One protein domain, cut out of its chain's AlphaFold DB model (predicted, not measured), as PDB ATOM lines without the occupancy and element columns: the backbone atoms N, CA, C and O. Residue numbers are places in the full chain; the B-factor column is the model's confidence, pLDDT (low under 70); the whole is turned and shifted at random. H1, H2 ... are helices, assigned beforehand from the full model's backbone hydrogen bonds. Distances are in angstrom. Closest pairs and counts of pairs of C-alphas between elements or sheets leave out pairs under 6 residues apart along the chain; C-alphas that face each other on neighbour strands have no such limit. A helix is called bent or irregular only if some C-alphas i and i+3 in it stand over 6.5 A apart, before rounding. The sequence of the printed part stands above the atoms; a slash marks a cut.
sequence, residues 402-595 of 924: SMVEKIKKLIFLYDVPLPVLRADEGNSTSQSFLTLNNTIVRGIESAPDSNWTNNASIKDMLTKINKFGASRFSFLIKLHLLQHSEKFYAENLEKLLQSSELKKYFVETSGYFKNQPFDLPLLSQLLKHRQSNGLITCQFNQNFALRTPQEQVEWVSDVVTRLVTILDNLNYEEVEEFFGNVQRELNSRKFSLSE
ATOM      1  N   SER A 402      45.543  69.675  30.231       53.84
ATOM      2  CA  SER A 402      44.205  69.184  30.595       53.84
ATOM      3  C   SER A 402      43.295  70.283  31.167       53.84
ATOM      4  O   SER A 402      42.137  70.423  30.763       53.84
ATOM      5  N   MET A 403      43.816  71.118  32.071       52.88
ATOM      6  CA  MET A 403      43.092  72.266  32.616       52.88
ATOM      7  C   MET A 403      42.808  73.321  31.540       52.88
ATOM      8  O   MET A 403      41.693  73.833  31.484       52.88
ATOM      9  N   VAL A 404      43.767  73.604  30.657       56.97
ATOM     10  CA  VAL A 404      43.619  74.507  29.507       56.97
ATOM     11  C   VAL A 404      42.517  74.016  28.578       56.97
ATOM     12  O   VAL A 404      41.624  74.789  28.245       56.97
ATOM     13  N   GLU A 405      42.524  72.739  28.202       58.75
ATOM     14  CA  GLU A 405      41.487  72.158  27.346       58.75
ATOM     15  C   GLU A 405      40.114  72.167  28.029       58.75
ATOM     16  O   GLU A 405      39.101  72.482  27.400       58.75
ATOM     17  N   LYS A 406      40.055  71.921  29.343       60.09
ATOM     18  CA  LYS A 406      38.816  72.049  30.123       60.09
ATOM     19  C   LYS A 406      38.309  73.493  30.157       60.09
ATOM     20  O   LYS A 406      37.112  73.710  29.989       60.09
ATOM     21  N   ILE A 407      39.192  74.473  30.342       61.91
ATOM     22  CA  ILE A 407      38.843  75.897  30.327       61.91
ATOM     23  C   ILE A 407      38.348  76.304  28.938       61.91
ATOM     24  O   ILE A 407      37.264  76.868  28.838       61.91
ATOM     25  N   LYS A 408      39.060  75.945  27.864       63.50
ATOM     26  CA  LYS A 408      38.625  76.193  26.478       63.50
ATOM     27  C   LYS A 408      37.235  75.615  26.211       63.50
ATOM     28  O   LYS A 408      36.381  76.315  25.672       63.50
ATOM     29  N   LYS A 409      36.978  74.376  26.650       62.66
ATOM     30  CA  LYS A 409      35.654  73.740  26.563       62.66
ATOM     31  C   LYS A 409      34.589  74.517  27.337       62.66
ATOM     32  O   LYS A 409      33.496  74.699  26.819       62.66
ATOM     33  N   LEU A 410      34.880  74.981  28.554       60.31
ATOM     34  CA  LEU A 410      33.932  75.763  29.357       60.31
ATOM     35  C   LEU A 410      33.632  77.132  28.737       60.31
ATOM     36  O   LEU A 410      32.475  77.534  28.720       60.31
ATOM     37  N   ILE A 411      34.648  77.811  28.205       64.56
ATOM     38  CA  ILE A 411      34.500  79.095  27.513       64.56
ATOM     39  C   ILE A 411      33.623  78.927  26.274       64.56
ATOM     40  O   ILE A 411      32.665  79.672  26.110       64.56
ATOM     41  N   PHE A 412      33.927  77.928  25.439       66.69
ATOM     42  CA  PHE A 412      33.195  77.668  24.201       66.69
ATOM     43  C   PHE A 412      31.750  77.232  24.460       66.69
ATOM     44  O   PHE A 412      30.833  77.698  23.795       66.69
ATOM     45  N   LEU A 413      31.538  76.349  25.436       63.34
ATOM     46  CA  LEU A 413      30.227  75.768  25.705       63.34
ATOM     47  C   LEU A 413      29.259  76.742  26.387       63.34
ATOM     48  O   LEU A 413      28.054  76.612  26.208       63.34
ATOM     49  N   TYR A 414      29.768  77.691  27.175       66.06
ATOM     50  CA  TYR A 414      28.933  78.594  27.973       66.06
ATOM     51  C   TYR A 414      29.052  80.071  27.595       66.06
ATOM     52  O   TYR A 414      28.544  80.916  28.333       66.06
ATOM     53  N   ASP A 415      29.737  80.373  26.488       67.00
ATOM     54  CA  ASP A 415      29.977  81.733  25.989       67.00
ATOM     55  C   ASP A 415      30.431  82.690  27.107       67.00
ATOM     56  O   ASP A 415      29.832  83.730  27.391       67.00
ATOM     57  N   VAL A 416      31.454  82.260  27.853       71.00
ATOM     58  CA  VAL A 416      31.874  82.964  29.069       71.00
ATOM     59  C   VAL A 416      32.564  84.279  28.687       71.00
ATOM     60  O   VAL A 416      33.586  84.239  27.999       71.00
ATOM     61  N   PRO A 417      32.091  85.445  29.170       68.56
ATOM     62  CA  PRO A 417      32.730  86.723  28.908       68.56
ATOM     63  C   PRO A 417      34.056  86.785  29.662       68.56
ATOM     64  O   PRO A 417      34.106  86.745  30.894       68.56
ATOM     65  N   LEU A 418      35.142  86.872  28.902       67.75
ATOM     66  CA  LEU A 418      36.493  86.861  29.440       67.75
ATOM     67  C   LEU A 418      36.930  88.274  29.836       67.75
ATOM     68  O   LEU A 418      36.876  89.174  28.995       67.75
ATOM     69  N   PRO A 419      37.402  88.494  31.075       63.47
ATOM     70  CA  PRO A 419      38.107  89.727  31.412       63.47
ATOM     71  C   PRO A 419      39.432  89.791  30.625       63.47
ATOM     72  O   PRO A 419      40.168  88.805  30.516       63.47
ATOM     73  N   VAL A 420      39.732  90.943  30.029       55.75
ATOM     74  CA  VAL A 420      40.916  91.153  29.182       55.75
ATOM     75  C   VAL A 420      42.026  91.763  30.033       55.75
ATOM     76  O   VAL A 420      41.981  92.942  30.368       55.75
ATOM     77  N   LEU A 421      43.042  90.984  30.398       51.69
ATOM     78  CA  LEU A 421      44.243  91.496  31.068       51.69
ATOM     79  C   LEU A 421      45.255  92.016  30.031       51.69
ATOM     80  O   LEU A 421      45.659  91.237  29.172       51.69
ATOM     81  N   ARG A 422      45.716  93.274  30.129       47.31
ATOM     82  CA  ARG A 422      46.973  93.781  29.517       47.31
ATOM     83  C   ARG A 422      47.553  94.903  30.390       47.31
ATOM     84  O   ARG A 422      46.769  95.594  31.035       47.31
ATOM     85  N   ALA A 423      48.855  95.181  30.447       36.84
ATOM     86  CA  ALA A 423      50.038  94.698  29.716       36.84
ATOM     87  C   ALA A 423      50.733  93.568  30.502       36.84
ATOM     88  O   ALA A 423      50.796  93.663  31.716       36.84
ATOM     89  N   ASP A 424      51.139  92.427  29.953       40.72
ATOM     90  CA  ASP A 424      51.924  92.228  28.733       40.72
ATOM     91  C   ASP A 424      51.204  91.402  27.649       40.72
ATOM     92  O   ASP A 424      50.154  90.797  27.876       40.72
ATOM     93  N   GLU A 425      51.762  91.367  26.439       41.69
ATOM     94  CA  GLU A 425      51.200  90.733  25.234       41.69
ATOM     95  C   GLU A 425      51.134  89.183  25.258       41.69
ATOM     96  O   GLU A 425      51.015  88.555  24.211       41.69
ATOM     97  N   GLY A 426      51.159  88.545  26.435       48.31
ATOM     98  CA  GLY A 426      51.304  87.087  26.579       48.31
ATOM     99  C   GLY A 426      50.146  86.320  27.231       48.31
ATOM    100  O   GLY A 426      50.205  85.092  27.285       48.31
ATOM    101  N   ASN A 427      49.097  86.974  27.740       55.31
ATOM    102  CA  ASN A 427      48.095  86.260  28.543       55.31
ATOM    103  C   ASN A 427      47.149  85.396  27.694       55.31
ATOM    104  O   ASN A 427      46.413  85.884  26.833       55.31
ATOM    105  N   SER A 428      47.137  84.092  27.981       62.50
ATOM    106  CA  SER A 428      46.262  83.127  27.312       62.50
ATOM    107  C   SER A 428      44.789  83.347  27.683       62.50
ATOM    108  O   SER A 428      44.451  83.713  28.810       62.50
ATOM    109  N   THR A 429      43.879  83.030  26.758       63.44
ATOM    110  CA  THR A 429      42.417  83.013  26.967       63.44
ATOM    111  C   THR A 429      42.012  82.260  28.245       63.44
ATOM    112  O   THR A 429      41.061  82.638  28.932       63.44
ATOM    113  N   SER A 430      42.777  81.223  28.601       66.56
ATOM    114  CA  SER A 430      42.587  80.439  29.816       66.56
ATOM    115  C   SER A 430      42.912  81.219  31.088       66.56
ATOM    116  O   SER A 430      42.125  81.177  32.025       66.56
ATOM    117  N   GLN A 431      44.013  81.973  31.128       69.75
ATOM    118  CA  GLN A 431      44.354  82.817  32.283       69.75
ATOM    119  C   GLN A 431      43.320  83.925  32.493       69.75
ATOM    120  O   GLN A 431      42.883  84.149  33.621       69.75
ATOM    121  N   SER A 432      42.847  84.542  31.407       72.56
ATOM    122  CA  SER A 432      41.735  85.496  31.451       72.56
ATOM    123  C   SER A 432      40.497  84.901  32.127       72.56
ATOM    124  O   SER A 432      39.955  85.505  33.050       72.56
ATOM    125  N   PHE A 433      40.080  83.687  31.757       77.06
ATOM    126  CA  PHE A 433      38.945  83.019  32.403       77.06
ATOM    127  C   PHE A 433      39.146  82.822  33.913       77.06
ATOM    128  O   PHE A 433      38.211  83.015  34.683       77.06
ATOM    129  N   LEU A 434      40.358  82.479  34.358       74.56
ATOM    130  CA  LEU A 434      40.634  82.219  35.777       74.56
ATOM    131  C   LEU A 434      40.599  83.485  36.648       74.56
ATOM    132  O   LEU A 434      40.392  83.381  37.858       74.56
ATOM    133  N   THR A 435      40.731  84.668  36.039       76.88
ATOM    134  CA  THR A 435      40.527  85.955  36.728       76.88
ATOM    135  C   THR A 435      39.063  86.368  36.856       76.88
ATOM    136  O   THR A 435      38.774  87.372  37.511       76.88
ATOM    137  N   LEU A 436      38.130  85.614  36.259       81.12
ATOM    138  CA  LEU A 436      36.703  85.824  36.451       81.12
ATOM    139  C   LEU A 436      36.365  85.642  37.932       81.12
ATOM    140  O   LEU A 436      36.665  84.613  38.539       81.12
ATOM    141  N   ASN A 437      35.725  86.646  38.521       85.50
ATOM    142  CA  ASN A 437      35.452  86.620  39.947       85.50
ATOM    143  C   ASN A 437      34.493  85.474  40.298       85.50
ATOM    144  O   ASN A 437      33.406  85.363  39.731       85.50
ATOM    145  N   ASN A 438      34.842  84.620  41.257       83.94
ATOM    146  CA  ASN A 438      33.952  83.513  41.605       83.94
ATOM    147  C   ASN A 438      32.614  84.007  42.198       83.94
ATOM    148  O   ASN A 438      31.613  83.303  42.089       83.94
ATOM    149  N   THR A 439      32.550  85.188  42.827       83.19
ATOM    150  CA  THR A 439      31.346  85.679  43.533       83.19
ATOM    151  C   THR A 439      30.184  86.035  42.611       83.19
ATOM    152  O   THR A 439      29.035  85.977  43.050       83.19
ATOM    153  N   ILE A 440      30.455  86.330  41.337       82.12
ATOM    154  CA  ILE A 440      29.416  86.607  40.334       82.12
ATOM    155  C   ILE A 440      28.808  85.333  39.728       82.12
ATOM    156  O   ILE A 440      27.840  85.418  38.974       82.12
ATOM    157  N   VAL A 441      29.330  84.153  40.088       81.50
ATOM    158  CA  VAL A 441      28.789  82.847  39.691       81.50
ATOM    159  C   VAL A 441      28.043  82.219  40.878       81.50
ATOM    160  O   VAL A 441      28.549  82.191  42.002       81.50
ATOM    161  N   ARG A 442      26.817  81.730  40.664       75.50
ATOM    162  CA  ARG A 442      25.925  81.215  41.726       75.50
ATOM    163  C   ARG A 442      26.018  79.708  41.960       75.50
ATOM    164  O   ARG A 442      25.722  79.279  43.065       75.50
ATOM    165  N   GLY A 443      26.462  78.940  40.965       65.94
ATOM    166  CA  GLY A 443      26.630  77.485  41.063       65.94
ATOM    167  C   GLY A 443      25.321  76.719  41.286       65.94
ATOM    168  O   GLY A 443      25.135  76.114  42.333       65.94
ATOM    169  N   ILE A 444      24.410  76.763  40.316       69.81
ATOM    170  CA  ILE A 444      23.123  76.061  40.327       69.81
ATOM    171  C   ILE A 444      23.234  74.854  39.386       69.81
ATOM    172  O   ILE A 444      23.461  75.017  38.191       69.81
ATOM    173  N   GLU A 445      23.073  73.645  39.917       56.97
ATOM    174  CA  GLU A 445      23.228  72.402  39.140       56.97
ATOM    175  C   GLU A 445      22.153  72.229  38.054       56.97
ATOM    176  O   GLU A 445      22.424  71.640  37.017       56.97
ATOM    177  N   SER A 446      20.962  72.801  38.252       53.06
ATOM    178  CA  SER A 446      19.805  72.708  37.349       53.06
ATOM    179  C   SER A 446      19.624  73.912  36.411       53.06
ATOM    180  O   SER A 446      18.539  74.126  35.868       53.06
ATOM    181  N   ALA A 447      20.642  74.763  36.264       52.28
ATOM    182  CA  ALA A 447      20.540  75.946  35.415       52.28
ATOM    183  C   ALA A 447      20.451  75.580  33.921       52.28
ATOM    184  O   ALA A 447      21.081  74.610  33.508       52.28
ATOM    185  N   PRO A 448      19.733  76.371  33.098       53.03
ATOM    186  CA  PRO A 448      19.673  76.151  31.654       53.03
ATOM    187  C   PRO A 448      21.076  76.118  31.035       53.03
ATOM    188  O   PRO A 448      21.941  76.918  31.415       53.03
ATOM    189  N   ASP A 449      21.266  75.227  30.058       54.44
ATOM    190  CA  ASP A 449      22.567  74.815  29.504       54.44
ATOM    191  C   ASP A 449      23.436  75.947  28.932       54.44
ATOM    192  O   ASP A 449      24.626  75.756  28.703       54.44
ATOM    193  N   SER A 450      22.890  77.146  28.744       57.38
ATOM    194  CA  SER A 450      23.582  78.288  28.145       57.38
ATOM    195  C   SER A 450      24.046  79.365  29.134       57.38
ATOM    196  O   SER A 450      24.668  80.336  28.710       57.38
ATOM    197  N   ASN A 451      23.771  79.253  30.443       76.25
ATOM    198  CA  ASN A 451      24.056  80.349  31.380       76.25
ATOM    199  C   ASN A 451      25.271  80.107  32.295       76.25
ATOM    200  O   ASN A 451      25.162  79.509  33.372       76.25
ATOM    201  N   TRP A 452      26.414  80.695  31.931       80.88
ATOM    202  CA  TRP A 452      27.650  80.616  32.716       80.88
ATOM    203  C   TRP A 452      27.531  81.180  34.141       80.88
ATOM    204  O   TRP A 452      28.192  80.666  35.045       80.88
ATOM    205  N   THR A 453      26.676  82.185  34.396       80.00
ATOM    206  CA  THR A 453      26.570  82.805  35.735       80.00
ATOM    207  C   THR A 453      25.978  81.857  36.769       80.00
ATOM    208  O   THR A 453      26.103  82.083  37.970       80.00
ATOM    209  N   ASN A 454      25.309  80.797  36.325       80.31
ATOM    210  CA  ASN A 454      24.672  79.825  37.199       80.31
ATOM    211  C   ASN A 454      25.355  78.457  37.137       80.31
ATOM    212  O   ASN A 454      24.819  77.510  37.685       80.31
ATOM    213  N   ASN A 455      26.539  78.330  36.540       76.50
ATOM    214  CA  ASN A 455      27.162  77.025  36.356       76.50
ATOM    215  C   ASN A 455      27.971  76.558  37.584       76.50
ATOM    216  O   ASN A 455      28.888  77.250  38.036       76.50
ATOM    217  N   ALA A 456      27.663  75.363  38.103       73.62
ATOM    218  CA  ALA A 456      28.345  74.774  39.260       73.62
ATOM    219  C   ALA A 456      29.829  74.464  38.997       73.62
ATOM    220  O   ALA A 456      30.676  74.773  39.831       73.62
ATOM    221  N   SER A 457      30.173  73.937  37.818       66.19
ATOM    222  CA  SER A 457      31.562  73.594  37.478       66.19
ATOM    223  C   SER A 457      32.458  74.826  37.333       66.19
ATOM    224  O   SER A 457      33.605  74.807  37.779       66.19
ATOM    225  N   ILE A 458      31.941  75.909  36.739       75.81
ATOM    226  CA  ILE A 458      32.649  77.197  36.672       75.81
ATOM    227  C   ILE A 458      32.849  77.746  38.089       75.81
ATOM    228  O   ILE A 458      33.961  78.128  38.452       75.81
ATOM    229  N   LYS A 459      31.795  77.742  38.918       82.69
ATOM    230  CA  LYS A 459      31.864  78.226  40.303       82.69
ATOM    231  C   LYS A 459      32.896  77.467  41.133       82.69
ATOM    232  O   LYS A 459      33.674  78.103  41.845       82.69
ATOM    233  N   ASP A 460      32.897  76.140  41.057       69.75
ATOM    234  CA  ASP A 460      33.829  75.278  41.783       69.75
ATOM    235  C   ASP A 460      35.283  75.572  41.390       69.75
ATOM    236  O   ASP A 460      36.119  75.841  42.253       69.75
ATOM    237  N   MET A 461      35.571  75.642  40.085       70.38
ATOM    238  CA  MET A 461      36.917  75.930  39.579       70.38
ATOM    239  C   MET A 461      37.446  77.282  40.075       70.38
ATOM    240  O   MET A 461      38.538  77.350  40.639       70.38
ATOM    241  N   LEU A 462      36.662  78.351  39.927       76.69
ATOM    242  CA  LEU A 462      37.064  79.687  40.378       76.69
ATOM    243  C   LEU A 462      37.191  79.759  41.910       76.69
ATOM    244  O   LEU A 462      38.047  80.465  42.441       76.69
ATOM    245  N   THR A 463      36.373  78.995  42.642       76.38
ATOM    246  CA  THR A 463      36.440  78.922  44.110       76.38
ATOM    247  C   THR A 463      37.701  78.213  44.594       76.38
ATOM    248  O   THR A 463      38.301  78.666  45.566       76.38
ATOM    249  N   LYS A 464      38.141  77.149  43.914       67.25
ATOM    250  CA  LYS A 464      39.405  76.461  44.223       67.25
ATOM    251  C   LYS A 464      40.609  77.383  44.045       67.25
ATOM    252  O   LYS A 464      41.454  77.446  44.930       67.25
ATOM    253  N   ILE A 465      40.630  78.167  42.970       70.44
ATOM    254  CA  ILE A 465      41.700  79.142  42.696       70.44
ATOM    255  C   ILE A 465      41.720  80.245  43.756       70.44
ATOM    256  O   ILE A 465      42.777  80.569  44.290       70.44
ATOM    257  N   ASN A 466      40.549  80.774  44.123       77.94
ATOM    258  CA  ASN A 466      40.429  81.733  45.220       77.94
ATOM    259  C   ASN A 466      40.973  81.168  46.545       77.94
ATOM    260  O   ASN A 466      41.737  81.844  47.231       77.94
ATOM    261  N   LYS A 467      40.602  79.932  46.907       71.06
ATOM    262  CA  LYS A 467      41.087  79.284  48.136       71.06
ATOM    263  C   LYS A 467      42.603  79.095  48.115       71.06
ATOM    264  O   LYS A 467      43.257  79.449  49.087       71.06
ATOM    265  N   PHE A 468      43.152  78.610  47.002       69.00
ATOM    266  CA  PHE A 468      44.596  78.447  46.840       69.00
ATOM    267  C   PHE A 468      45.341  79.773  47.032       69.00
ATOM    268  O   PHE A 468      46.258  79.844  47.845       69.00
ATOM    269  N   GLY A 469      44.902  80.840  46.356       72.50
ATOM    270  CA  GLY A 469      45.511  82.162  46.499       72.50
ATOM    271  C   GLY A 469      45.438  82.709  47.922       72.50
ATOM    272  O   GLY A 469      46.424  83.250  48.416       72.50
ATOM    273  N   ALA A 470      44.307  82.518  48.608       77.88
ATOM    274  CA  ALA A 470      44.139  82.932  50.001       77.88
ATOM    275  C   ALA A 470      45.125  82.216  50.937       77.88
ATOM    276  O   ALA A 470      45.817  82.869  51.720       77.88
ATOM    277  N   SER A 471      45.205  80.886  50.830       65.44
ATOM    278  CA  SER A 471      46.093  80.061  51.651       65.44
ATOM    279  C   SER A 471      47.561  80.361  51.368       65.44
ATOM    280  O   SER A 471      48.338  80.524  52.303       65.44
ATOM    281  N   ARG A 472      47.936  80.499  50.089       70.12
ATOM    282  CA  ARG A 472      49.310  80.811  49.681       70.12
ATOM    283  C   ARG A 472      49.753  82.178  50.194       70.12
ATOM    284  O   ARG A 472      50.854  82.297  50.717       70.12
ATOM    285  N   PHE A 473      48.889  83.186  50.082       81.94
ATOM    286  CA  PHE A 473      49.178  84.533  50.565       81.94
ATOM    287  C   PHE A 473      49.347  84.580  52.089       81.94
ATOM    288  O   PHE A 473      50.339  85.112  52.578       81.94
ATOM    289  N   SER A 474      48.416  83.977  52.837       79.38
ATOM    290  CA  SER A 474      48.488  83.916  54.305       79.38
ATOM    291  C   SER A 474      49.736  83.171  54.784       79.38
ATOM    292  O   SER A 474      50.438  83.656  55.667       79.38
ATOM    293  N   PHE A 475      50.060  82.041  54.148       72.44
ATOM    294  CA  PHE A 475      51.261  81.273  54.452       72.44
ATOM    295  C   PHE A 475      52.546  82.095  54.256       72.44
ATOM    296  O   PHE A 475      53.371  82.149  55.161       72.44
ATOM    297  N   LEU A 476      52.706  82.756  53.104       76.25
ATOM    298  CA  LEU A 476      53.905  83.549  52.812       76.25
ATOM    299  C   LEU A 476      54.059  84.742  53.767       76.25
ATOM    300  O   LEU A 476      55.178  85.057  54.160       76.25
ATOM    301  N   ILE A 477      52.952  85.373  54.181       83.94
ATOM    302  CA  ILE A 477      52.987  86.424  55.209       83.94
ATOM    303  C   ILE A 477      53.520  85.853  56.522       83.94
ATOM    304  O   ILE A 477      54.471  86.400  57.073       83.94
ATOM    305  N   LYS A 478      52.929  84.752  57.010       76.69
ATOM    306  CA  LYS A 478      53.341  84.117  58.270       76.69
ATOM    307  C   LYS A 478      54.815  83.705  58.222       76.69
ATOM    308  O   LYS A 478      55.547  84.001  59.157       76.69
ATOM    309  N   LEU A 479      55.263  83.092  57.123       74.00
ATOM    310  CA  LEU A 479      56.658  82.687  56.930       74.00
ATOM    311  C   LEU A 479      57.619  83.880  57.024       74.00
ATOM    312  O   LEU A 479      58.568  83.838  57.800       74.00
ATOM    313  N   HIS A 480      57.364  84.954  56.274       77.50
ATOM    314  CA  HIS A 480      58.253  86.115  56.283       77.50
ATOM    315  C   HIS A 480      58.200  86.894  57.601       77.50
ATOM    316  O   HIS A 480      59.229  87.385  58.052       77.50
ATOM    317  N   LEU A 481      57.046  86.974  58.269       78.50
ATOM    318  CA  LEU A 481      56.963  87.572  59.605       78.50
ATOM    319  C   LEU A 481      57.755  86.768  60.643       78.50
ATOM    320  O   LEU A 481      58.446  87.371  61.458       78.50
ATOM    321  N   LEU A 482      57.721  85.431  60.578       71.00
ATOM    322  CA  LEU A 482      58.530  84.562  61.443       71.00
ATOM    323  C   LEU A 482      60.031  84.725  61.190       71.00
ATOM    324  O   LEU A 482      60.804  84.773  62.139       71.00
ATOM    325  N   GLN A 483      60.442  84.849  59.924       68.50
ATOM    326  CA  GLN A 483      61.840  85.108  59.554       68.50
ATOM    327  C   GLN A 483      62.328  86.492  60.021       68.50
ATOM    328  O   GLN A 483      63.531  86.696  60.176       68.50
ATOM    329  N   HIS A 484      61.412  87.443  60.238       64.94
ATOM    330  CA  HIS A 484      61.748  88.827  60.559       64.94
ATOM    331  C   HIS A 484      61.507  89.243  62.018       64.94
ATOM    332  O   HIS A 484      62.147  90.205  62.448       64.94
ATOM    333  N   SER A 485      60.625  88.606  62.806       52.94
ATOM    334  CA  SER A 485      60.365  89.122  64.157       52.94
ATOM    335  C   SER A 485      59.707  88.173  65.172       52.94
ATOM    336  O   SER A 485      58.598  87.695  64.952       52.94
ATOM    337  N   GLU A 486      60.296  88.100  66.373       56.97
ATOM    338  CA  GLU A 486      59.615  87.814  67.657       56.97
ATOM    339  C   GLU A 486      59.014  89.099  68.288       56.97
ATOM    340  O   GLU A 486      58.864  89.216  69.504       56.97
ATOM    341  N   LYS A 487      58.736  90.138  67.487       68.56
ATOM    342  CA  LYS A 487      58.441  91.493  67.990       68.56
ATOM    343  C   LYS A 487      56.955  91.697  68.299       68.56
ATOM    344  O   LYS A 487      56.082  91.088  67.687       68.56
ATOM    345  N   PHE A 488      56.670  92.631  69.212       76.38
ATOM    346  CA  PHE A 488      55.331  92.862  69.780       76.38
ATOM    347  C   PHE A 488      54.237  93.234  68.757       76.38
ATOM    348  O   PHE A 488      53.061  93.017  69.027       76.38
ATOM    349  N   TYR A 489      54.590  93.783  67.588       79.56
ATOM    350  CA  TYR A 489      53.625  94.209  66.562       79.56
ATOM    351  C   TYR A 489      53.371  93.170  65.459       79.56
ATOM    352  O   TYR A 489      52.569  93.435  64.560       79.56
ATOM    353  N   ALA A 490      54.025  92.002  65.499       80.38
ATOM    354  CA  ALA A 490      53.922  90.981  64.452       80.38
ATOM    355  C   ALA A 490      52.469  90.536  64.201       80.38
ATOM    356  O   ALA A 490      52.032  90.440  63.054       80.38
ATOM    357  N   GLU A 491      51.689  90.358  65.269       81.19
ATOM    358  CA  GLU A 491      50.283  89.949  65.185       81.19
ATOM    359  C   GLU A 491      49.393  91.038  64.551       81.19
ATOM    360  O   GLU A 491      48.540  90.753  63.707       81.19
ATOM    361  N   ASN A 492      49.609  92.309  64.910       83.00
ATOM    362  CA  ASN A 492      48.866  93.438  64.339       83.00
ATOM    363  C   ASN A 492      49.223  93.660  62.862       83.00
ATOM    364  O   ASN A 492      48.342  93.940  62.043       83.00
ATOM    365  N   LEU A 493      50.494  93.466  62.503       87.25
ATOM    366  CA  LEU A 493      50.953  93.516  61.120       87.25
ATOM    367  C   LEU A 493      50.347  92.382  60.283       87.25
ATOM    368  O   LEU A 493      49.875  92.633  59.173       87.25
ATOM    369  N   GLU A 494      50.283  91.161  60.820       86.00
ATOM    370  CA  GLU A 494      49.606  90.043  60.161       86.00
ATOM    371  C   GLU A 494      48.125  90.366  59.897       86.00
ATOM    372  O   GLU A 494      47.645  90.212  58.767       86.00
ATOM    373  N   LYS A 495      47.411  90.877  60.910       87.00
ATOM    374  CA  LYS A 495      46.000  91.283  60.787       87.00
ATOM    375  C   LYS A 495      45.806  92.349  59.709       87.00
ATOM    376  O   LYS A 495      44.895  92.226  58.886       87.00
ATOM    377  N   LEU A 496      46.670  93.366  59.669       88.19
ATOM    378  CA  LEU A 496      46.630  94.408  58.642       88.19
ATOM    379  C   LEU A 496      46.848  93.820  57.239       88.19
ATOM    380  O   LEU A 496      46.069  94.105  56.325       88.19
ATOM    381  N   LEU A 497      47.869  92.974  57.074       88.00
ATOM    382  CA  LEU A 497      48.230  92.349  55.798       88.00
ATOM    383  C   LEU A 497      47.131  91.430  55.251       88.00
ATOM    384  O   LEU A 497      46.932  91.337  54.036       88.00
ATOM    385  N   GLN A 498      46.381  90.775  56.137       86.62
ATOM    386  CA  GLN A 498      45.273  89.898  55.759       86.62
ATOM    387  C   GLN A 498      43.927  90.626  55.597       86.62
ATOM    388  O   GLN A 498      42.989  90.030  55.046       86.62
ATOM    389  N   SER A 499      43.836  91.896  56.009       87.50
ATOM    390  CA  SER A 499      42.606  92.697  55.982       87.50
ATOM    391  C   SER A 499      41.994  92.827  54.580       87.50
ATOM    392  O   SER A 499      42.672  92.829  53.545       87.50
ATOM    393  N   SER A 500      40.666  92.949  54.526       85.12
ATOM    394  CA  SER A 500      39.941  93.107  53.258       85.12
ATOM    395  C   SER A 500      40.183  94.475  52.612       85.12
ATOM    396  O   SER A 500      40.146  94.623  51.391       85.12
ATOM    397  N   GLU A 501      40.487  95.463  53.443       85.38
ATOM    398  CA  GLU A 501      40.735  96.859  53.142       85.38
ATOM    399  C   GLU A 501      42.085  97.042  52.445       85.38
ATOM    400  O   GLU A 501      42.172  97.752  51.440       85.38
ATOM    401  N   LEU A 502      43.125  96.339  52.901       86.81
ATOM    402  CA  LEU A 502      44.419  96.344  52.226       86.81
ATOM    403  C   LEU A 502      44.365  95.569  50.897       86.81
ATOM    404  O   LEU A 502      44.862  96.036  49.873       86.81
ATOM    405  N   LYS A 503      43.665  94.428  50.854       88.62
ATOM    406  CA  LYS A 503      43.417  93.700  49.592       88.62
ATOM    407  C   LYS A 503      42.656  94.563  48.584       88.62
ATOM    408  O   LYS A 503      42.987  94.567  47.398       88.62
ATOM    409  N   LYS A 504      41.681  95.347  49.056       84.62
ATOM    410  CA  LYS A 504      40.995  96.375  48.261       84.62
ATOM    411  C   LYS A 504      41.970  97.396  47.712       84.62
ATOM    412  O   LYS A 504      41.920  97.672  46.518       84.62
ATOM    413  N   TYR A 505      42.852  97.924  48.552       85.94
ATOM    414  CA  TYR A 505      43.869  98.873  48.120       85.94
ATOM    415  C   TYR A 505      44.712  98.317  46.965       85.94
ATOM    416  O   TYR A 505      44.843  98.993  45.948       85.94
ATOM    417  N   PHE A 506      45.199  97.076  47.058       86.50
ATOM    418  CA  PHE A 506      45.993  96.453  45.991       86.50
ATOM    419  C   PHE A 506      45.211  96.226  44.691       86.50
ATOM    420  O   PHE A 506      45.723  96.477  43.599       86.50
ATOM    421  N   VAL A 507      43.955  95.779  44.776       83.69
ATOM    422  CA  VAL A 507      43.111  95.592  43.584       83.69
ATOM    423  C   VAL A 507      42.815  96.934  42.905       83.69
ATOM    424  O   VAL A 507      42.860  97.027  41.679       83.69
ATOM    425  N   GLU A 508      42.563  97.988  43.678       77.81
ATOM    426  CA  GLU A 508      42.274  99.326  43.155       77.81
ATOM    427  C   GLU A 508      43.501  99.986  42.517       77.81
ATOM    428  O   GLU A 508      43.401 100.520  41.412       77.81
ATOM    429  N   THR A 509      44.669  99.911  43.163       77.62
ATOM    430  CA  THR A 509      45.919 100.472  42.620       77.62
ATOM    431  C   THR A 509      46.397  99.731  41.376       77.62
ATOM    432  O   THR A 509      46.956 100.362  40.483       77.62
ATOM    433  N   SER A 510      46.088  98.436  41.245       73.88
ATOM    434  CA  SER A 510      46.331  97.685  40.004       73.88
ATOM    435  C   SER A 510      45.470  98.153  38.818       73.88
ATOM    436  O   SER A 510      45.690  97.737  37.682       73.88
ATOM    437  N   GLY A 511      44.456  98.994  39.061       68.69
ATOM    438  CA  GLY A 511      43.537  99.470  38.032       68.69
ATOM    439  C   GLY A 511      42.621  98.381  37.468       68.69
ATOM    440  O   GLY A 511      42.012  98.606  36.421       68.69
ATOM    441  N   TYR A 512      42.494  97.230  38.148       76.00
ATOM    442  CA  TYR A 512      41.779  96.056  37.640       76.00
ATOM    443  C   TYR A 512      40.386  96.411  37.116       76.00
ATOM    444  O   TYR A 512      40.106  96.168  35.958       76.00
ATOM    445  N   PHE A 513      39.508  97.045  37.895       75.19
ATOM    446  CA  PHE A 513      38.155  97.336  37.395       75.19
ATOM    447  C   PHE A 513      38.107  98.509  36.407       75.19
ATOM    448  O   PHE A 513      37.275  98.505  35.505       75.19
ATOM    449  N   LYS A 514      38.990  99.505  36.552       68.62
ATOM    450  CA  LYS A 514      38.993 100.718  35.718       68.62
ATOM    451  C   LYS A 514      39.460 100.442  34.286       68.62
ATOM    452  O   LYS A 514      38.953 101.056  33.352       68.62
ATOM    453  N   ASN A 515      40.399  99.513  34.124       64.88
ATOM    454  CA  ASN A 515      41.079  99.256  32.856       64.88
ATOM    455  C   ASN A 515      40.460  98.098  32.053       64.88
ATOM    456  O   ASN A 515      40.943  97.771  30.971       64.88
ATOM    457  N   GLN A 516      39.396  97.467  32.557       63.69
ATOM    458  CA  GLN A 516      38.769  96.313  31.913       63.69
ATOM    459  C   GLN A 516      37.643  96.745  30.964       63.69
ATOM    460  O   GLN A 516      36.688  97.400  31.395       63.69
ATOM    461  N   PRO A 517      37.677  96.337  29.682       59.12
ATOM    462  CA  PRO A 517      36.550  96.504  28.778       59.12
ATOM    463  C   PRO A 517      35.494  95.439  29.096       59.12
ATOM    464  O   PRO A 517      35.354  94.445  28.387       59.12
ATOM    465  N   PHE A 518      34.766  95.612  30.200       64.25
ATOM    466  CA  PHE A 518      33.703  94.678  30.553       64.25
ATOM    467  C   PHE A 518      32.592  94.708  29.503       64.25
ATOM    468  O   PHE A 518      32.060  95.773  29.177       64.25
ATOM    469  N   ASP A 519      32.168  93.531  29.047       63.66
ATOM    470  CA  ASP A 519      30.895  93.427  28.343       63.66
ATOM    471  C   ASP A 519      29.730  93.780  29.295       63.66
ATOM    472  O   ASP A 519      29.801  93.594  30.517       63.66
ATOM    473  N   LEU A 520      28.637  94.302  28.733       57.91
ATOM    474  CA  LEU A 520      27.438  94.747  29.446       57.91
ATOM    475  C   LEU A 520      26.889  93.710  30.450       57.91
ATOM    476  O   LEU A 520      26.501  94.130  31.552       57.91
ATOM    477  N   PRO A 521      26.853  92.395  30.148       65.56
ATOM    478  CA  PRO A 521      26.403  91.371  31.089       65.56
ATOM    479  C   PRO A 521      27.352  91.202  32.282       65.56
ATOM    480  O   PRO A 521      26.900  91.238  33.428       65.56
ATOM    481  N   LEU A 522      28.661  91.093  32.032       73.62
ATOM    482  CA  LEU A 522      29.686  90.917  33.066       73.62
ATOM    483  C   LEU A 522      29.742  92.128  34.003       73.62
ATOM    484  O   LEU A 522      29.672  91.975  35.223       73.62
ATOM    485  N   LEU A 523      29.756  93.340  33.437       71.81
ATOM    486  CA  LEU A 523      29.706  94.579  34.211       71.81
ATOM    487  C   LEU A 523      28.460  94.630  35.097       71.81
ATOM    488  O   LEU A 523      28.530  95.027  36.254       71.81
ATOM    489  N   SER A 524      27.303  94.218  34.576       65.75
ATOM    490  CA  SER A 524      26.056  94.240  35.346       65.75
ATOM    491  C   SER A 524      26.091  93.271  36.537       65.75
ATOM    492  O   SER A 524      25.565  93.608  37.598       65.75
ATOM    493  N   GLN A 525      26.754  92.115  36.409       72.81
ATOM    494  CA  GLN A 525      26.957  91.191  37.531       72.81
ATOM    495  C   GLN A 525      27.980  91.720  38.543       72.81
ATOM    496  O   GLN A 525      27.706  91.714  39.742       72.81
ATOM    497  N   LEU A 526      29.117  92.257  38.090       75.69
ATOM    498  CA  LEU A 526      30.105  92.890  38.974       75.69
ATOM    499  C   LEU A 526      29.476  94.038  39.773       75.69
ATOM    500  O   LEU A 526      29.626  94.113  40.991       75.69
ATOM    501  N   LEU A 527      28.670  94.876  39.114       68.75
ATOM    502  CA  LEU A 527      27.918  95.944  39.768       68.75
ATOM    503  C   LEU A 527      26.889  95.414  40.770       68.75
ATOM    504  O   LEU A 527      26.692  96.039  41.809       68.75
ATOM    505  N   LYS A 528      26.246  94.271  40.509       68.38
ATOM    506  CA  LYS A 528      25.314  93.634  41.453       68.38
ATOM    507  C   LYS A 528      26.015  93.154  42.728       68.38
ATOM    508  O   LYS A 528      25.427  93.225  43.803       68.38
ATOM    509  N   HIS A 529      27.265  92.712  42.612       68.06
ATOM    510  CA  HIS A 529      28.061  92.148  43.709       68.06
ATOM    511  C   HIS A 529      29.087  93.129  44.318       68.06
ATOM    512  O   HIS A 529      29.798  92.763  45.256       68.06
ATOM    513  N   ARG A 530      29.110  94.390  43.856       63.00
ATOM    514  CA  ARG A 530      30.095  95.445  44.196       63.00
ATOM    515  C   ARG A 530      30.267  95.771  45.683       63.00
ATOM    516  O   ARG A 530      31.244  96.405  46.048       63.00
ATOM    517  N   GLN A 531      29.307  95.397  46.524       54.53
ATOM    518  CA  GLN A 531      29.315  95.684  47.965       54.53
ATOM    519  C   GLN A 531      29.671  94.470  48.821       54.53
ATOM    520  O   GLN A 531      29.714  94.573  50.043       54.53
ATOM    521  N   SER A 532      29.889  93.307  48.207       62.06
ATOM    522  CA  SER A 532      30.368  92.152  48.953       62.06
ATOM    523  C   SER A 532      31.869  92.305  49.199       62.06
ATOM    524  O   SER A 532      32.636  92.388  48.241       62.06
ATOM    525  N   ASN A 533      32.301  92.275  50.466       59.81
ATOM    526  CA  ASN A 533      33.728  92.134  50.807       59.81
ATOM    527  C   ASN A 533      34.331  90.901  50.106       59.81
ATOM    528  O   ASN A 533      35.497  90.892  49.725       59.81
ATOM    529  N   GLY A 534      33.489  89.893  49.848       74.62
ATOM    530  CA  GLY A 534      33.821  88.724  49.046       74.62
ATOM    531  C   GLY A 534      34.323  89.053  47.639       74.62
ATOM    532  O   GLY A 534      35.290  88.430  47.223       74.62
ATOM    533  N   LEU A 535      33.740  90.017  46.912       81.69
ATOM    534  CA  LEU A 535      34.162  90.334  45.538       81.69
ATOM    535  C   LEU A 535      35.645  90.723  45.503       81.69
ATOM    536  O   LEU A 535      36.417  90.164  44.731       81.69
ATOM    537  N   ILE A 536      36.041  91.660  46.359       82.06
ATOM    538  CA  ILE A 536      37.392  92.223  46.364       82.06
ATOM    539  C   ILE A 536      38.405  91.196  46.857       82.06
ATOM    540  O   ILE A 536      39.414  90.966  46.195       82.06
ATOM    541  N   THR A 537      38.111  90.543  47.981       85.00
ATOM    542  CA  THR A 537      38.987  89.510  48.539       85.00
ATOM    543  C   THR A 537      39.169  88.364  47.548       85.00
ATOM    544  O   THR A 537      40.295  87.926  47.332       85.00
ATOM    545  N   CYS A 538      38.097  87.927  46.878       86.81
ATOM    546  CA  CYS A 538      38.204  86.890  45.857       86.81
ATOM    547  C   CYS A 538      39.009  87.363  44.645       86.81
ATOM    548  O   CYS A 538      39.848  86.611  44.159       86.81
ATOM    549  N   GLN A 539      38.830  88.614  44.204       86.75
ATOM    550  CA  GLN A 539      39.599  89.151  43.081       86.75
ATOM    551  C   GLN A 539      41.095  89.200  43.388       86.75
ATOM    552  O   GLN A 539      41.904  88.791  42.559       86.75
ATOM    553  N   PHE A 540      41.453  89.683  44.580       89.81
ATOM    554  CA  PHE A 540      42.835  89.717  45.041       89.81
ATOM    555  C   PHE A 540      43.427  88.306  45.072       89.81
ATOM    556  O   PHE A 540      44.436  88.055  44.420       89.81
ATOM    557  N   ASN A 541      42.771  87.374  45.769       85.81
ATOM    558  CA  ASN A 541      43.274  86.013  45.936       85.81
ATOM    559  C   ASN A 541      43.419  85.288  44.588       85.81
ATOM    560  O   ASN A 541      44.424  84.624  44.358       85.81
ATOM    561  N   GLN A 542      42.442  85.421  43.681       82.50
ATOM    562  CA  GLN A 542      42.510  84.806  42.351       82.50
ATOM    563  C   GLN A 542      43.640  85.403  41.505       82.50
ATOM    564  O   GLN A 542      44.355  84.656  40.848       82.50
ATOM    565  N   ASN A 543      43.848  86.724  41.548       82.81
ATOM    566  CA  ASN A 543      44.962  87.361  40.842       82.81
ATOM    567  C   ASN A 543      46.317  86.954  41.438       82.81
ATOM    568  O   ASN A 543      47.253  86.681  40.692       82.81
ATOM    569  N   PHE A 544      46.420  86.873  42.767       84.19
ATOM    570  CA  PHE A 544      47.631  86.422  43.449       84.19
ATOM    571  C   PHE A 544      47.974  84.970  43.084       84.19
ATOM    572  O   PHE A 544      49.115  84.676  42.740       84.19
ATOM    573  N   ALA A 545      46.973  84.084  43.049       78.12
ATOM    574  CA  ALA A 545      47.122  82.677  42.670       78.12
ATOM    575  C   ALA A 545      47.683  82.454  41.254       78.12
ATOM    576  O   ALA A 545      48.277  81.410  41.004       78.12
ATOM    577  N   LEU A 546      47.460  83.395  40.332       75.69
ATOM    578  CA  LEU A 546      47.839  83.270  38.919       75.69
ATOM    579  C   LEU A 546      49.238  83.815  38.596       75.69
ATOM    580  O   LEU A 546      49.696  83.647  37.466       75.69
ATOM    581  N   ARG A 547      49.903  84.454  39.565       76.88
ATOM    582  CA  ARG A 547      51.314  84.856  39.469       76.88
ATOM    583  C   ARG A 547      52.237  83.642  39.496       76.88
ATOM    584  O   ARG A 547      51.849  82.580  39.990       76.88
ATOM    585  N   THR A 548      53.463  83.795  38.998       74.19
ATOM    586  CA  THR A 548      54.458  82.720  39.120       74.19
ATOM    587  C   THR A 548      54.819  82.488  40.596       74.19
ATOM    588  O   THR A 548      54.714  83.413  41.407       74.19
ATOM    589  N   PRO A 549      55.245  81.273  40.994       67.44
ATOM    590  CA  PRO A 549      55.645  81.013  42.377       67.44
ATOM    591  C   PRO A 549      56.734  81.968  42.878       67.44
ATOM    592  O   PRO A 549      56.688  82.381  44.034       67.44
ATOM    593  N   GLN A 550      57.669  82.348  42.002       74.12
ATOM    594  CA  GLN A 550      58.727  83.307  42.305       74.12
ATOM    595  C   GLN A 550      58.163  84.715  42.541       74.12
ATOM    596  O   GLN A 550      58.409  85.293  43.595       74.12
ATOM    597  N   GLU A 551      57.312  85.216  41.641       81.25
ATOM    598  CA  GLU A 551      56.644  86.516  41.807       81.25
ATOM    599  C   GLU A 551      55.808  86.586  43.088       81.25
ATOM    600  O   GLU A 551      55.715  87.639  43.709       81.25
ATOM    601  N   GLN A 552      55.158  85.487  43.487       80.19
ATOM    602  CA  GLN A 552      54.385  85.439  44.730       80.19
ATOM    603  C   GLN A 552      55.277  85.613  45.960       80.19
ATOM    604  O   GLN A 552      54.911  86.360  46.864       80.19
ATOM    605  N   VAL A 553      56.418  84.917  46.001       80.75
ATOM    606  CA  VAL A 553      57.379  85.003  47.111       80.75
ATOM    607  C   VAL A 553      57.992  86.398  47.165       80.75
ATOM    608  O   VAL A 553      57.904  87.050  48.199       80.75
ATOM    609  N   GLU A 554      58.525  86.885  46.041       83.94
ATOM    610  CA  GLU A 554      59.136  88.217  45.940       83.94
ATOM    611  C   GLU A 554      58.149  89.315  46.345       83.94
ATOM    612  O   GLU A 554      58.477  90.182  47.149       83.94
ATOM    613  N   TRP A 555      56.900  89.244  45.872       88.19
ATOM    614  CA  TRP A 555      55.891  90.253  46.185       88.19
ATOM    615  C   TRP A 555      55.531  90.294  47.673       88.19
ATOM    616  O   TRP A 555      55.389  91.378  48.240       88.19
ATOM    617  N   VAL A 556      55.361  89.133  48.320       87.75
ATOM    618  CA  VAL A 556      55.033  89.097  49.755       87.75
ATOM    619  C   VAL A 556      56.240  89.501  50.593       87.75
ATOM    620  O   VAL A 556      56.069  90.290  51.521       87.75
ATOM    621  N   SER A 557      57.436  89.019  50.248       85.94
ATOM    622  CA  SER A 557      58.684  89.411  50.906       85.94
ATOM    623  C   SER A 557      58.862  90.926  50.861       85.94
ATOM    624  O   SER A 557      58.963  91.547  51.914       85.94
ATOM    625  N   ASP A 558      58.754  91.549  49.685       88.62
ATOM    626  CA  ASP A 558      58.894  92.998  49.524       88.62
ATOM    627  C   ASP A 558      57.912  93.791  50.392       88.62
ATOM    628  O   ASP A 558      58.284  94.781  51.028       88.62
ATOM    629  N   VAL A 559      56.639  93.384  50.417       89.19
ATOM    630  CA  VAL A 559      55.606  94.073  51.199       89.19
ATOM    631  C   VAL A 559      55.875  93.934  52.697       89.19
ATOM    632  O   VAL A 559      55.817  94.933  53.419       89.19
ATOM    633  N   VAL A 560      56.181  92.719  53.161       88.88
ATOM    634  CA  VAL A 560      56.461  92.445  54.575       88.88
ATOM    635  C   VAL A 560      57.723  93.182  55.016       88.88
ATOM    636  O   VAL A 560      57.661  93.946  55.976       88.88
ATOM    637  N   THR A 561      58.836  93.044  54.296       87.19
ATOM    638  CA  THR A 561      60.118  93.668  54.650       87.19
ATOM    639  C   THR A 561      60.019  95.194  54.689       87.19
ATOM    640  O   THR A 561      60.553  95.811  55.611       87.19
ATOM    641  N   ARG A 562      59.295  95.830  53.755       88.56
ATOM    642  CA  ARG A 562      59.073  97.291  53.776       88.56
ATOM    643  C   ARG A 562      58.308  97.741  55.016       88.56
ATOM    644  O   ARG A 562      58.700  98.722  55.639       88.56
ATOM    645  N   LEU A 563      57.231  97.042  55.375       87.81
ATOM    646  CA  LEU A 563      56.435  97.388  56.554       87.81
ATOM    647  C   LEU A 563      57.195  97.112  57.851       87.81
ATOM    648  O   LEU A 563      57.174  97.953  58.742       87.81
ATOM    649  N   VAL A 564      57.919  95.994  57.932       87.06
ATOM    650  CA  VAL A 564      58.793  95.687  59.071       87.06
ATOM    651  C   VAL A 564      59.868  96.758  59.221       87.06
ATOM    652  O   VAL A 564      60.035  97.273  60.315       87.06
ATOM    653  N   THR A 565      60.521  97.176  58.134       86.81
ATOM    654  CA  THR A 565      61.555  98.226  58.176       86.81
ATOM    655  C   THR A 565      60.987  99.568  58.640       86.81
ATOM    656  O   THR A 565      61.660 100.308  59.351       86.81
ATOM    657  N   ILE A 566      59.752  99.912  58.258       87.25
ATOM    658  CA  ILE A 566      59.084 101.119  58.766       87.25
ATOM    659  C   ILE A 566      58.837 100.980  60.272       87.25
ATOM    660  O   ILE A 566      59.236 101.860  61.025       87.25
ATOM    661  N   LEU A 567      58.226  99.875  60.704       88.38
ATOM    662  CA  LEU A 567      57.850  99.643  62.102       88.38
ATOM    663  C   LEU A 567      59.063  99.481  63.031       88.38
ATOM    664  O   LEU A 567      59.008  99.918  64.173       88.38
ATOM    665  N   ASP A 568      60.169  98.924  62.534       85.00
ATOM    666  CA  ASP A 568      61.440  98.779  63.255       85.00
ATOM    667  C   ASP A 568      62.035 100.123  63.690       85.00
ATOM    668  O   ASP A 568      62.792 100.177  64.658       85.00
ATOM    669  N   ASN A 569      61.703 101.198  62.971       85.81
ATOM    670  CA  ASN A 569      62.191 102.547  63.236       85.81
ATOM    671  C   ASN A 569      61.237 103.377  64.112       85.81
ATOM    672  O   ASN A 569      61.504 104.558  64.328       85.81
ATOM    673  N   LEU A 570      60.137 102.787  64.590       87.50
ATOM    674  CA  LEU A 570      59.114 103.460  65.391       87.50
ATOM    675  C   LEU A 570      59.102 102.934  66.830       87.50
ATOM    676  O   LEU A 570      59.369 101.760  67.094       87.50
ATOM    677  N   ASN A 571      58.754 103.802  67.777       87.56
ATOM    678  CA  ASN A 571      58.473 103.395  69.152       87.56
ATOM    679  C   ASN A 571      57.048 102.809  69.291       87.56
ATOM    680  O   ASN A 571      56.245 102.857  68.363       87.56
ATOM    681  N   TYR A 572      56.715 102.244  70.456       83.50
ATOM    682  CA  TYR A 572      55.417 101.585  70.685       83.50
ATOM    683  C   TYR A 572      54.201 102.485  70.391       83.50
ATOM    684  O   TYR A 572      53.242 102.041  69.760       83.50
ATOM    685  N   GLU A 573      54.240 103.745  70.824       86.81
ATOM    686  CA  GLU A 573      53.138 104.700  70.647       86.81
ATOM    687  C   GLU A 573      52.975 105.083  69.169       86.81
ATOM    688  O   GLU A 573      51.860 105.111  68.647       86.81
ATOM    689  N   GLU A 574      54.092 105.282  68.469       89.00
ATOM    690  CA  GLU A 574      54.134 105.566  67.033       89.00
ATOM    691  C   GLU A 574      53.659 104.376  66.186       89.00
ATOM    692  O   GLU A 574      53.031 104.570  65.145       89.00
ATOM    693  N   VAL A 575      53.915 103.139  66.627       85.75
ATOM    694  CA  VAL A 575      53.421 101.917  65.971       85.75
ATOM    695  C   VAL A 575      51.895 101.825  66.052       85.75
ATOM    696  O   VAL A 575      51.239 101.566  65.039       85.75
ATOM    697  N   GLU A 576      51.307 102.071  67.224       83.19
ATOM    698  CA  GLU A 576      49.847 102.112  67.390       83.19
ATOM    699  C   GLU A 576      49.220 103.240  66.553       83.19
ATOM    700  O   GLU A 576      48.219 103.032  65.854       83.19
ATOM    701  N   GLU A 577      49.842 104.424  66.545       88.38
ATOM    702  CA  GLU A 577      49.388 105.543  65.720       88.38
ATOM    703  C   GLU A 577      49.469 105.217  64.219       88.38
ATOM    704  O   GLU A 577      48.533 105.502  63.464       88.38
ATOM    705  N   PHE A 578      50.547 104.558  63.784       91.38
ATOM    706  CA  PHE A 578      50.729 104.104  62.409       91.38
ATOM    707  C   PHE A 578      49.591 103.176  61.970       91.38
ATOM    708  O   PHE A 578      48.957 103.436  60.943       91.38
ATOM    709  N   PHE A 579      49.265 102.142  62.755       87.62
ATOM    710  CA  PHE A 579      48.151 101.243  62.434       87.62
ATOM    711  C   PHE A 579      46.813 101.987  62.374       87.62
ATOM    712  O   PHE A 579      46.034 101.786  61.435       87.62
ATOM    713  N   GLY A 580      46.557 102.894  63.322       83.56
ATOM    714  CA  GLY A 580      45.352 103.724  63.334       83.56
ATOM    715  C   GLY A 580      45.227 104.618  62.095       83.56
ATOM    716  O   GLY A 580      44.148 104.713  61.495       83.56
ATOM    717  N   ASN A 581      46.327 105.244  61.675       88.69
ATOM    718  CA  ASN A 581      46.378 106.123  60.509       88.69
ATOM    719  C   ASN A 581      46.227 105.340  59.197       88.69
ATOM    720  O   ASN A 581      45.400 105.718  58.360       88.69
ATOM    721  N   VAL A 582      46.926 104.212  59.047       87.12
ATOM    722  CA  VAL A 582      46.805 103.335  57.872       87.12
ATOM    723  C   VAL A 582      45.381 102.800  57.744       87.12
ATOM    724  O   VAL A 582      44.782 102.892  56.671       87.12
ATOM    725  N   GLN A 583      44.781 102.312  58.831       82.19
ATOM    726  CA  GLN A 583      43.408 101.812  58.794       82.19
ATOM    727  C   GLN A 583      42.411 102.916  58.409       82.19
ATOM    728  O   GLN A 583      41.488 102.680  57.622       82.19
ATOM    729  N   ARG A 584      42.600 104.142  58.920       82.81
ATOM    730  CA  ARG A 584      41.773 105.304  58.562       82.81
ATOM    731  C   ARG A 584      41.904 105.645  57.076       82.81
ATOM    732  O   ARG A 584      40.885 105.873  56.420       82.81
ATOM    733  N   GLU A 585      43.121 105.629  56.534       84.81
ATOM    734  CA  GLU A 585      43.354 105.888  55.113       84.81
ATOM    735  C   GLU A 585      42.710 104.805  54.235       84.81
ATOM    736  O   GLU A 585      41.946 105.133  53.321       84.81
ATOM    737  N   LEU A 586      42.930 103.524  54.545       82.38
ATOM    738  CA  LEU A 586      42.358 102.398  53.802       82.38
ATOM    739  C   LEU A 586      40.818 102.435  53.795       82.38
ATOM    740  O   LEU A 586      40.192 102.221  52.751       82.38
ATOM    741  N   ASN A 587      40.205 102.790  54.928       76.44
ATOM    742  CA  ASN A 587      38.753 102.935  55.059       76.44
ATOM    743  C   ASN A 587      38.188 104.114  54.246       76.44
ATOM    744  O   ASN A 587      37.057 104.044  53.762       76.44
ATOM    745  N   SER A 588      38.962 105.190  54.073       74.00
ATOM    746  CA  SER A 588      38.522 106.408  53.375       74.00
ATOM    747  C   SER A 588      38.454 106.267  51.844       74.00
ATOM    748  O   SER A 588      37.762 107.041  51.175       74.00
ATOM    749  N   ARG A 589      39.133 105.269  51.258       69.94
ATOM    750  CA  ARG A 589      39.244 105.128  49.797       69.94
ATOM    751  C   ARG A 589      37.958 104.607  49.142       69.94
ATOM    752  O   ARG A 589      37.426 103.540  49.477       69.94
ATOM    753  N   LYS A 590      37.482 105.344  48.133       66.00
ATOM    754  CA  LYS A 590      36.319 104.984  47.302       66.00
ATOM    755  C   LYS A 590      36.656 103.842  46.333       66.00
ATOM    756  O   LYS A 590      37.792 103.699  45.907       66.00
ATOM    757  N   PHE A 591      35.660 103.016  46.012       71.44
ATOM    758  CA  PHE A 591      35.805 101.816  45.178       71.44
ATOM    759  C   PHE A 591      35.555 102.131  43.690       71.44
ATOM    760  O   PHE A 591      34.508 102.684  43.365       71.44
ATOM    761  N   SER A 592      36.458 101.768  42.775       68.94
ATOM    762  CA  SER A 592      36.393 102.122  41.341       68.94
ATOM    763  C   SER A 592      35.132 101.641  40.606       68.94
ATOM    764  O   SER A 592      34.619 102.347  39.735       68.94
ATOM    765  N   LEU A 593      34.558 100.489  40.982       67.38
ATOM    766  CA  LEU A 593      33.268 100.028  40.440       67.38
ATOM    767  C   LEU A 593      32.107 100.983  40.769       67.38
ATOM    768  O   LEU A 593      31.110 101.013  40.042       67.38
ATOM    769  N   SER A 594      32.217 101.766  41.844       62.78
ATOM    770  CA  SER A 594      31.229 102.788  42.188       62.78
ATOM    771  C   SER A 594      31.243 103.948  41.190       62.78
ATOM    772  O   SER A 594      30.178 104.360  40.729       62.78
ATOM    773  N   GLU A 595      32.430 104.406  40.788       65.06
ATOM    774  CA  GLU A 595      32.603 105.473  39.792       65.06
ATOM    775  C   GLU A 595      32.151 105.015  38.392       65.06
ATOM    776  O   GLU A 595      31.361 105.695  37.740       65.06
TER     777      GLU A 595
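Overview. This is residues 402 to 595 of the 924 residues of an uncharacterized protein of Suhomyces tanzawaensis NRRL Y-17324 (UniProt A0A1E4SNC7). One long helix, H3, makes one long side of an elongated body built of helices; where H3 ends, H4 folds back along it, H9 runs nearly parallel to H4 on its far side from H3, and H8 slants from H3 toward the first residues of H9. In the middle H7 crosses H3 and H5 packs on H7, while the other end is looser, with H1, H2, H6, the short H10 and two long loops. The printed part has 194 residues with ten named helices, H1 to H10 in order along the chain, and no named strand; the class is all helix. The whole is compact, with a radius of gyration of the C-alphas of 18.6 A, and spans 60 by 36 by 34 A.

Along the chain. H3, the longest helix, is residues 456 to 484 and measures 42.0 A from C-alpha 456 at (28.345, 74.774, 39.260) to C-alpha 484 at (61.748, 88.827, 60.559). After it come H4, residues 490 to 498, and H5, residues 500 to 509. H6 is residues 520 to 529, and H7 is residues 533 to 545, 18.3 A long. H8, residues 549 to 568, measures 28.0 A, and H9, residues 572 to 588, measures 24.7 A. H10 is residues 592 to 595, with C-alpha 595 at (32.603, 105.473, 39.792). Before H3 stand H1, residues 402 to 414, 18.1 A long from C-alpha 402 at (44.205, 69.184, 30.595), and H2, residues 429 to 434. No helix is bent.

Arrangement. H3 is the hub, touching three other helices. It touches H7 with residues 462 to 473 alone, about perpendicular at 75 degrees; the closest C-alphas, of Gly 469 and Ala 545, are 4.2 A apart. H3 touches H8 with residues 473 to 484 alone, the same way at a steep tilt of 44 degrees, closest at the C-alphas of His 480 and Ser 557, 6.3 A. H3 and H4 form a helical hairpin, opposite ways at a shallow tilt of 26 degrees; the closest C-alphas, of Leu 481 and Ala 490, are 6.7 A apart. H4 and H8 are near each other. H4 and H9 are close but not clearly touching, the same way at a shallow tilt of 9 degrees, with the C-alphas of Leu 496 and Phe 579 closest at 8.0 A. H5 touches H7 at a steep tilt of 63 degrees, closest at the C-alphas of Lys 504 and Ile 536, 5.8 A. H9 touches H5 with residues 583 to 587 alone, closest at the C-alphas of Leu 586 and Glu 501, 5.8 A. H6 and H10 only just touch, with 3 pairs of C-alphas within 8 A, closest at Leu 527 and Leu 593, 6.8 A. H1 touches H2, about perpendicular at 89 degrees, with the C-alphas of Ile 407 and Ser 430 closest at 5.9 A. H2 and H3 are close but not clearly touching, with the C-alphas of Leu 434 and Leu 462 closest at 6.4 A. Among the pairs that are apart are H3 and H9, and H1 and H6. In H1 to H9 every O i to N i+4 pair is within hydrogen-bond range; H10 is too short for such a pair.

Size, cuts and confidence. The two C-alphas farthest apart, those of Asp 449 and Asn 571, are 60.6 A apart. The printed part has no cut. The links from H1 to H2, residues 415 to 428, and from H2 to H3, residues 435 to 455, are long. The mean pLDDT of the printed part is 74.1; 71 residues are under 70, among them residues 402 to 415, 417 to 431, 443 to 450 and 514 to 521.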